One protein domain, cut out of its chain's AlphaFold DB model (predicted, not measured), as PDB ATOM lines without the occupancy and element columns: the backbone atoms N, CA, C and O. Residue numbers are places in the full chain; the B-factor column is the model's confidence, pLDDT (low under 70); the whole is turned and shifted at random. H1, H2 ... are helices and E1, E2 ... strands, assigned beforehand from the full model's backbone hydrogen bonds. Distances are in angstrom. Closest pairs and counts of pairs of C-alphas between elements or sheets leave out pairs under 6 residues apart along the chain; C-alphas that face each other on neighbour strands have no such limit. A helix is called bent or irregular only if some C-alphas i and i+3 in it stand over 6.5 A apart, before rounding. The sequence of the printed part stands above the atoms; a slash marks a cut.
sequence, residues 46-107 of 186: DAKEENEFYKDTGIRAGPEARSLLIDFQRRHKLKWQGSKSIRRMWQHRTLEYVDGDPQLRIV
ATOM      1  N   ASP A  46      23.026 -27.613 -40.449       60.31
ATOM      2  CA  ASP A  46      21.705 -27.910 -39.890       60.31
ATOM      3  C   ASP A  46      21.785 -28.711 -38.589       60.31
ATOM      4  O   ASP A  46      20.975 -28.483 -37.700       60.31
ATOM      5  N   ALA A  47      22.784 -29.583 -38.417       62.44
ATOM      6  CA  ALA A  47      22.964 -30.349 -37.184       62.44
ATOM      7  C   ALA A  47      23.409 -29.463 -36.005       62.44
ATOM      8  O   ALA A  47      23.068 -29.738 -34.853       62.44
ATOM      9  N   LYS A  48      24.168 -28.386 -36.262       70.25
ATOM     10  CA  LYS A  48      24.547 -27.423 -35.215       70.25
ATOM     11  C   LYS A  48      23.336 -26.601 -34.779       70.25
ATOM     12  O   LYS A  48      23.064 -26.511 -33.585       70.25
ATOM     13  N   GLU A  49      22.583 -26.081 -35.740       71.25
ATOM     14  CA  GLU A  49      21.363 -25.322 -35.471       71.25
ATOM     15  C   GLU A  49      20.253 -26.205 -34.866       71.25
ATOM     16  O   GLU A  49      19.463 -25.735 -34.052       71.25
ATOM     17  N   GLU A  50      20.169 -27.491 -35.228       71.00
ATOM     18  CA  GLU A  50      19.252 -28.454 -34.601       71.00
ATOM     19  C   GLU A  50      19.643 -28.681 -33.140       71.00
ATOM     20  O   GLU A  50      18.782 -28.710 -32.265       71.00
ATOM     21  N   ASN A  51      20.941 -28.803 -32.845       75.12
ATOM     22  CA  ASN A  51      21.419 -28.956 -31.474       75.12
ATOM     23  C   ASN A  51      21.177 -27.700 -30.624       75.12
ATOM     24  O   ASN A  51      20.851 -27.832 -29.446       75.12
ATOM     25  N   GLU A  52      21.326 -26.502 -31.192       78.69
ATOM     26  CA  GLU A  52      20.978 -25.240 -30.519       78.69
ATOM     27  C   GLU A  52      19.467 -25.163 -30.263       78.69
ATOM     28  O   GLU A  52      19.044 -25.017 -29.118       78.69
ATOM     29  N   PHE A  53      18.648 -25.434 -31.282       75.94
ATOM     30  CA  PHE A  53      17.196 -25.498 -31.132       75.94
ATOM     31  C   PHE A  53      16.756 -26.543 -30.095       75.94
ATOM     32  O   PHE A  53      15.856 -26.290 -29.292       75.94
ATOM     33  N   TYR A  54      17.407 -27.708 -30.063       77.81
ATOM     34  CA  TYR A  54      17.142 -28.759 -29.086       77.81
ATOM     35  C   TYR A  54      17.531 -28.344 -27.665       77.81
ATOM     36  O   TYR A  54      16.825 -28.698 -26.723       77.81
ATOM     37  N   LYS A  55      18.622 -27.593 -27.479       77.56
ATOM     38  CA  LYS A  55      18.987 -27.062 -26.156       77.56
ATOM     39  C   LYS A  55      17.921 -26.104 -25.626       77.56
ATOM     40  O   LYS A  55      17.585 -26.186 -24.447       77.56
ATOM     41  N   ASP A  56      17.349 -25.280 -26.498       74.56
ATOM     42  CA  ASP A  56      16.387 -24.254 -26.089       74.56
ATOM     43  C   ASP A  56      14.955 -24.801 -25.934       74.56
ATOM     44  O   ASP A  56      14.213 -24.399 -25.033       74.56
ATOM     45  N   THR A  57      14.546 -25.741 -26.793       71.69
ATOM     46  CA  THR A  57      13.165 -26.266 -26.836       71.69
ATOM     47  C   THR A  57      13.009 -27.692 -26.312       71.69
ATOM     48  O   THR A  57      11.911 -28.086 -25.915       71.69
ATOM     49  N   GLY A  58      14.074 -28.495 -26.318       72.00
ATOM     50  CA  GLY A  58      14.022 -29.941 -26.089       72.00
ATOM     51  C   GLY A  58      13.362 -30.741 -27.221       72.00
ATOM     52  O   GLY A  58      13.020 -31.905 -27.004       72.00
ATOM     53  N   ILE A  59      13.153 -30.134 -28.395       75.50
ATOM     54  CA  ILE A  59      12.525 -30.738 -29.576       75.50
ATOM     55  C   ILE A  59      13.597 -31.004 -30.636       75.50
ATOM     56  O   ILE A  59      14.407 -30.133 -30.938       75.50
ATOM     57  N   ARG A  60      13.608 -32.216 -31.201       72.94
ATOM     58  CA  ARG A  60      14.393 -32.537 -32.401       72.94
ATOM     59  C   ARG A  60      13.463 -32.483 -33.602       72.94
ATOM     60  O   ARG A  60      12.462 -33.197 -33.617       72.94
ATOM     61  N   ALA A  61      13.777 -31.617 -34.553       70.31
ATOM     62  CA  ALA A  61      12.973 -31.370 -35.740       70.31
ATOM     63  C   ALA A  61      13.887 -30.926 -36.892       70.31
ATOM     64  O   ALA A  61      14.889 -30.246 -36.660       70.31
ATOM     65  N   GLY A  62      13.531 -31.299 -38.125       69.69
ATOM     66  CA  GLY A  62      14.233 -30.854 -39.332       69.69
ATOM     67  C   GLY A  62      14.120 -29.336 -39.566       69.69
ATOM     68  O   GLY A  62      13.377 -28.655 -38.861       69.69
ATOM     69  N   PRO A  63      14.856 -28.767 -40.536       70.12
ATOM     70  CA  PRO A  63      14.889 -27.320 -40.789       70.12
ATOM     71  C   PRO A  63      13.506 -26.692 -41.032       70.12
ATOM     72  O   PRO A  63      13.201 -25.664 -40.432       70.12
ATOM     73  N   GLU A  64      12.651 -27.335 -41.825       71.12
ATOM     74  CA  GLU A  64      11.304 -26.837 -42.150       71.12
ATOM     75  C   GLU A  64      10.347 -26.914 -40.954       71.12
ATOM     76  O   GLU A  64       9.664 -25.949 -40.613       71.12
ATOM     77  N   ALA A  65      10.351 -28.035 -40.230       72.31
ATOM     78  CA  ALA A  65       9.558 -28.173 -39.013       72.31
ATOM     79  C   ALA A  65       9.983 -27.154 -37.935       72.31
ATOM     80  O   ALA A  65       9.139 -26.624 -37.213       72.31
ATOM     81  N   ARG A  66      11.282 -26.826 -37.841       74.75
ATOM     82  CA  ARG A  66      11.796 -25.802 -36.914       74.75
ATOM     83  C   ARG A  66      11.269 -24.409 -37.235       74.75
ATOM     84  O   ARG A  66      10.804 -23.736 -36.316       74.75
ATOM     85  N   SER A  67      11.322 -23.973 -38.496       74.44
ATOM     86  CA  SER A  67      10.828 -22.639 -38.876       74.44
ATOM     87  C   SER A  67       9.336 -22.499 -38.566       74.44
ATOM     88  O   SER A  67       8.931 -21.541 -37.906       74.44
ATOM     89  N   LEU A  68       8.540 -23.517 -38.901       76.31
ATOM     90  CA  LEU A  68       7.112 -23.540 -38.600       76.31
ATOM     91  C   LEU A  68       6.826 -23.552 -37.097       76.31
ATOM     92  O   LEU A  68       5.898 -22.876 -36.655       76.31
ATOM     93  N   LEU A  69       7.611 -24.280 -36.293       78.19
ATOM     94  CA  LEU A  69       7.464 -24.296 -34.832       78.19
ATOM     95  C   LEU A  69       7.760 -22.926 -34.215       78.19
ATOM     96  O   LEU A  69       7.043 -22.499 -33.307       78.19
ATOM     97  N   ILE A  70       8.778 -22.225 -34.719       79.31
ATOM     98  CA  ILE A  70       9.119 -20.862 -34.287       79.31
ATOM     99  C   ILE A  70       7.985 -19.894 -34.649       79.31
ATOM    100  O   ILE A  70       7.546 -19.104 -33.806       79.31
ATOM    101  N   ASP A  71       7.459 -19.982 -35.869       79.19
ATOM    102  CA  ASP A  71       6.353 -19.133 -36.312       79.19
ATOM    103  C   ASP A  71       5.049 -19.446 -35.572       79.19
ATOM    104  O   ASP A  71       4.294 -18.540 -35.214       79.19
ATOM    105  N   PHE A  72       4.786 -20.719 -35.277       77.69
ATOM    106  CA  PHE A  72       3.661 -21.155 -34.453       77.69
ATOM    107  C   PHE A  72       3.755 -20.590 -33.030       77.69
ATOM    108  O   PHE A  72       2.795 -20.004 -32.524       77.69
ATOM    109  N   GLN A  73       4.930 -20.683 -32.403       77.44
ATOM    110  CA  GLN A  73       5.194 -20.086 -31.092       77.44
ATOM    111  C   GLN A  73       4.955 -18.577 -31.081       77.44
ATOM    112  O   GLN A  73       4.307 -18.061 -30.163       77.44
ATOM    113  N   ARG A  74       5.460 -17.876 -32.103       78.31
ATOM    114  CA  ARG A  74       5.318 -16.425 -32.243       78.31
ATOM    115  C   ARG A  74       3.851 -16.025 -32.396       78.31
ATOM    116  O   ARG A  74       3.396 -15.141 -31.670       78.31
ATOM    117  N   ARG A  75       3.105 -16.705 -33.276       76.62
ATOM    118  CA  ARG A  75       1.669 -16.461 -33.507       76.62
ATOM    119  C   ARG A  75       0.845 -16.636 -32.234       76.62
ATOM    120  O   ARG A  75       0.027 -15.782 -31.906       76.62
ATOM    121  N   HIS A  76       1.127 -17.683 -31.462       71.75
ATOM    122  CA  HIS A  76       0.389 -17.999 -30.234       71.75
ATOM    123  C   HIS A  76       0.940 -17.322 -28.967       71.75
ATOM    124  O   HIS A  76       0.446 -17.585 -27.866       71.75
ATOM    125  N   LYS A  77       1.934 -16.426 -29.107       73.12
ATOM    126  CA  LYS A  77       2.609 -15.690 -28.014       73.12
ATOM    127  C   LYS A  77       3.063 -16.603 -26.868       73.12
ATOM    128  O   LYS A  77       2.997 -16.239 -25.690       73.12
ATOM    129  N   LEU A  78       3.514 -17.809 -27.203       70.25
ATOM    130  CA  LEU A  78       3.975 -18.783 -26.221       70.25
ATOM    131  C   LEU A  78       5.380 -18.360 -25.762       70.25
ATOM    132  O   LEU A  78       6.326 -18.374 -26.543       70.25
ATOM    133  N   LYS A  79       5.518 -17.918 -24.502       61.06
ATOM    134  CA  LYS A  79       6.830 -17.568 -23.917       61.06
ATOM    135  C   LYS A  79       7.754 -18.793 -23.967       61.06
ATOM    136  O   LYS A  79       7.279 -19.903 -23.767       61.06
ATOM    137  N   TRP A  80       9.066 -18.606 -24.122       51.88
ATOM    138  CA  TRP A  80      10.057 -19.700 -24.145       51.88
ATOM    139  C   TRP A  80      10.108 -20.542 -22.851       51.88
ATOM    140  O   TRP A  80      10.457 -21.715 -22.894       51.88
ATOM    141  N   GLN A  81       9.630 -20.020 -21.713       46.19
ATOM    142  CA  GLN A  81       9.356 -20.822 -20.500       46.19
ATOM    143  C   GLN A  81       8.155 -21.788 -20.645       46.19
ATOM    144  O   GLN A  81       8.019 -22.738 -19.878       46.19
ATOM    145  N   GLY A  82       7.300 -21.573 -21.646       50.19
ATOM    146  CA  GLY A  82       6.214 -22.442 -22.105       50.19
ATOM    147  C   GLY A  82       6.634 -23.475 -23.161       50.19
ATOM    148  O   GLY A  82       5.773 -24.192 -23.673       50.19
ATOM    149  N   SER A  83       7.937 -23.607 -23.460       60.50
ATOM    150  CA  SER A  83       8.466 -24.658 -24.344       60.50
ATOM    151  C   SER A  83       8.140 -26.062 -23.839       60.50
ATOM    152  O   SER A  83       7.969 -26.963 -24.651       60.50
ATOM    153  N   LYS A  84       7.947 -26.249 -22.522       68.50
ATOM    154  CA  LYS A  84       7.508 -27.528 -21.940       68.50
ATOM    155  C   LYS A  84       6.221 -28.034 -22.574       68.50
ATOM    156  O   LYS A  84       6.119 -29.220 -22.859       68.50
ATOM    157  N   SER A  85       5.249 -27.160 -22.801       69.69
ATOM    158  CA  SER A  85       3.939 -27.597 -23.266       69.69
ATOM    159  C   SER A  85       3.941 -27.916 -24.759       69.69
ATOM    160  O   SER A  85       3.370 -28.923 -25.157       69.69
ATOM    161  N   ILE A  86       4.664 -27.139 -25.571       74.88
ATOM    162  CA  ILE A  86       4.855 -27.445 -27.001       74.88
ATOM    163  C   ILE A  86       5.717 -28.689 -27.170       74.88
ATOM    164  O   ILE A  86       5.396 -29.549 -27.978       74.88
ATOM    165  N   ARG A  87       6.768 -28.832 -26.360       77.00
ATOM    166  CA  ARG A  87       7.585 -30.042 -26.310       77.00
ATOM    167  C   ARG A  87       6.744 -31.256 -25.947       77.00
ATOM    168  O   ARG A  87       6.900 -32.282 -26.591       77.00
ATOM    169  N   ARG A  88       5.845 -31.152 -24.964       73.25
ATOM    170  CA  ARG A  88       4.911 -32.237 -24.632       73.25
ATOM    171  C   ARG A  88       3.975 -32.533 -25.791       73.25
ATOM    172  O   ARG A  88       3.866 -33.687 -26.169       73.25
ATOM    173  N   MET A  89       3.360 -31.519 -26.396       73.75
ATOM    174  CA  MET A  89       2.503 -31.727 -27.566       73.75
ATOM    175  C   MET A  89       3.263 -32.409 -28.713       73.75
ATOM    176  O   MET A  89       2.731 -33.324 -29.326       73.75
ATOM    177  N   TRP A  90       4.520 -32.029 -28.949       76.06
ATOM    178  CA  TRP A  90       5.393 -32.663 -29.936       76.06
ATOM    179  C   TRP A  90       5.737 -34.114 -29.567       76.06
ATOM    180  O   TRP A  90       5.591 -35.024 -30.375       76.06
ATOM    181  N   GLN A  91       6.152 -34.363 -28.322       75.56
ATOM    182  CA  GLN A  91       6.495 -35.702 -27.823       75.56
ATOM    183  C   GLN A  91       5.298 -36.660 -27.822       75.56
ATOM    184  O   GLN A  91       5.471 -37.852 -28.060       75.56
ATOM    185  N   HIS A  92       4.096 -36.139 -27.576       70.00
ATOM    186  CA  HIS A  92       2.850 -36.902 -27.535       70.00
ATOM    187  C   HIS A  92       2.081 -36.889 -28.856       70.00
ATOM    188  O   HIS A  92       0.937 -37.334 -28.878       70.00
ATOM    189  N   ARG A  93       2.691 -36.404 -29.951       67.75
ATOM    190  CA  ARG A  93       2.075 -36.357 -31.292       67.75
ATOM    191  C   ARG A  93       0.750 -35.590 -31.357       67.75
ATOM    192  O   ARG A  93      -0.034 -35.721 -32.285       67.75
ATOM    193  N   THR A  94       0.512 -34.734 -30.375       72.56
ATOM    194  CA  THR A  94      -0.576 -33.755 -30.373       72.56
ATOM    195  C   THR A  94      -0.238 -32.573 -31.292       72.56
ATOM    196  O   THR A  94      -1.117 -31.818 -31.697       72.56
ATOM    197  N   LEU A  95       1.048 -32.393 -31.614       74.50
ATOM    198  CA  LEU A  95       1.557 -31.477 -32.626       74.50
ATOM    199  C   LEU A  95       2.463 -32.265 -33.575       74.50
ATOM    200  O   LEU A  95       3.502 -32.766 -33.149       74.50
ATOM    201  N   GLU A  96       2.073 -32.363 -34.840       76.00
ATOM    202  CA  GLU A  96       2.787 -33.118 -35.869       76.00
ATOM    203  C   GLU A  96       3.159 -32.205 -37.039       76.00
ATOM    204  O   GLU A  96       2.410 -31.296 -37.393       76.00
ATOM    205  N   TYR A  97       4.320 -32.448 -37.645       71.56
ATOM    206  CA  TYR A  97       4.653 -31.913 -38.963       71.56
ATOM    207  C   TYR A  97       4.241 -32.943 -40.027       71.56
ATOM    208  O   TYR A  97       4.383 -34.150 -39.805       71.56
ATOM    209  N   VAL A  98       3.647 -32.482 -41.128       68.94
ATOM    210  CA  VAL A  98       3.147 -33.353 -42.201       68.94
ATOM    211  C   VAL A  98       4.170 -33.375 -43.332       68.94
ATOM    212  O   VAL A  98       4.338 -32.393 -44.048       68.94
ATOM    213  N   ASP A  99       4.856 -34.501 -43.509       56.09
ATOM    214  CA  ASP A  99       5.807 -34.655 -44.610       56.09
ATOM    215  C   ASP A  99       5.049 -34.644 -45.952       56.09
ATOM    216  O   ASP A  99       4.208 -35.506 -46.215       56.09
ATOM    217  N   GLY A 100       5.320 -33.641 -46.793       56.97
ATOM    218  CA  GLY A 100       4.685 -33.448 -48.106       56.97
ATOM    219  C   GLY A 100       3.773 -32.221 -48.220       56.97
ATOM    220  O   GLY A 100       3.493 -31.788 -49.335       56.97
ATOM    221  N   ASP A 101       3.370 -31.620 -47.098       60.19
ATOM    222  CA  ASP A 101       2.698 -30.316 -47.047       60.19
ATOM    223  C   ASP A 101       3.269 -29.535 -45.852       60.19
ATOM    224  O   ASP A 101       3.036 -29.954 -44.718       60.19
ATOM    225  N   PRO A 102       4.058 -28.458 -46.062       63.06
ATOM    226  CA  PRO A 102       4.860 -27.818 -45.017       63.06
ATOM    227  C   PRO A 102       3.986 -27.071 -44.000       63.06
ATOM    228  O   PRO A 102       3.890 -25.841 -43.986       63.06
ATOM    229  N   GLN A 103       3.334 -27.830 -43.124       65.75
ATOM    230  CA  GLN A 103       2.349 -27.353 -42.168       65.75
ATOM    231  C   GLN A 103       2.471 -28.095 -40.837       65.75
ATOM    232  O   GLN A 103       2.851 -29.265 -40.759       65.75
ATOM    233  N   LEU A 104       2.119 -27.383 -39.764       69.19
ATOM    234  CA  LEU A 104       1.962 -27.961 -38.436       69.19
ATOM    235  C   LEU A 104       0.502 -28.312 -38.204       69.19
ATOM    236  O   LEU A 104      -0.385 -27.466 -38.317       69.19
ATOM    237  N   ARG A 105       0.278 -29.558 -37.817       71.56
ATOM    238  CA  ARG A 105      -1.029 -30.113 -37.516       71.56
ATOM    239  C   ARG A 105      -1.176 -30.301 -36.016       71.56
ATOM    240  O   ARG A 105      -0.343 -30.936 -35.377       71.56
ATOM    241  N   ILE A 106      -2.268 -29.782 -35.459       74.94
ATOM    242  CA  ILE A 106      -2.668 -30.082 -34.084       74.94
ATOM    243  C   ILE A 106      -3.639 -31.262 -34.125       74.94
ATOM    244  O   ILE A 106      -4.711 -31.171 -34.725       74.94
ATOM    245  N   VAL A 107      -3.268 -32.362 -33.482       72.94
ATOM    246  CA  VAL A 107      -4.104 -33.555 -33.340       72.94
ATOM    247  C   VAL A 107      -4.695 -33.544 -31.937       72.94
ATOM    248  O   VAL A 107      -3.958 -33.499 -30.963       72.94
TER     249      VAL A 107
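What this domain is: This is residues 46 to 107 of the 186 residues of an uncharacterized protein of Azospira sp. I13 (UniProt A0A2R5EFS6). Picture a small strand hairpin, E1 and E2, at one side and H1 at the opposite side, with H2 and H3 between them. The 62 printed residues have three named helices, then two named strands, in the order H1, H2, H3, E1, E2; the sheet E1 - E2 is antiparallel and the class is mostly helix. The whole is compact, with a radius of gyration of the C-alphas of 10.9 A, and rounded, spanning 25 by 24 by 21 A.

Where its parts are: Find C-alpha 95 at (1.557, -31.477, -32.626), where E1, residues 95 to 97, begins; E2 is residues 104 to 106, ending at C-alpha 106, (-2.668, -30.082, -34.084). H2, residues 63 to 75, runs 18.6 A. H3, residues 80 to 91, runs 16.8 A and is irregular, with C-alphas 81 and 84 7.1 A apart. H1, residues 46 to 57, runs 15.7 A from C-alpha 46 at (21.705, -27.910, -39.890).

How they stand to each other: Look first at the hairpin of E1 and E2, antiparallel at 150 degrees: N 96 and O 105 are within hydrogen-bond range at 2.9 A, as are N 105 and O 96 at 2.8 A. The closest C-alphas of H2 and E2 are those of Leu 68 and Leu 104, 6.8 A apart; those of H3 and E1 are Met 89 and Leu 95, 5.2 A apart. H2 and H3 are near each other, with 8 pairs of C-alphas within 10 A. H1 touches H3 with residue 57 alone, Thr 57 to Ser 83 at 5.6 A between closest C-alphas. H1 and H2 only just touch, with 3 pairs of C-alphas within 8 A, the closest being Asp 46 and Pro 63 at 6.9 A. H1 is apart from E1 and E2. Every O i to N i+4 pair is within hydrogen-bond range in H1 and H2, and 5 of 8 in H3.

The domain as a whole: The C-alphas farthest apart are those of Gln 81 and Gly 100, 30.7 A. The printed part has no cut and no long link. Mean pLDDT of the printed part is 70.6; residues 79 to 85 and 98 to 104 are among the 18 under 70.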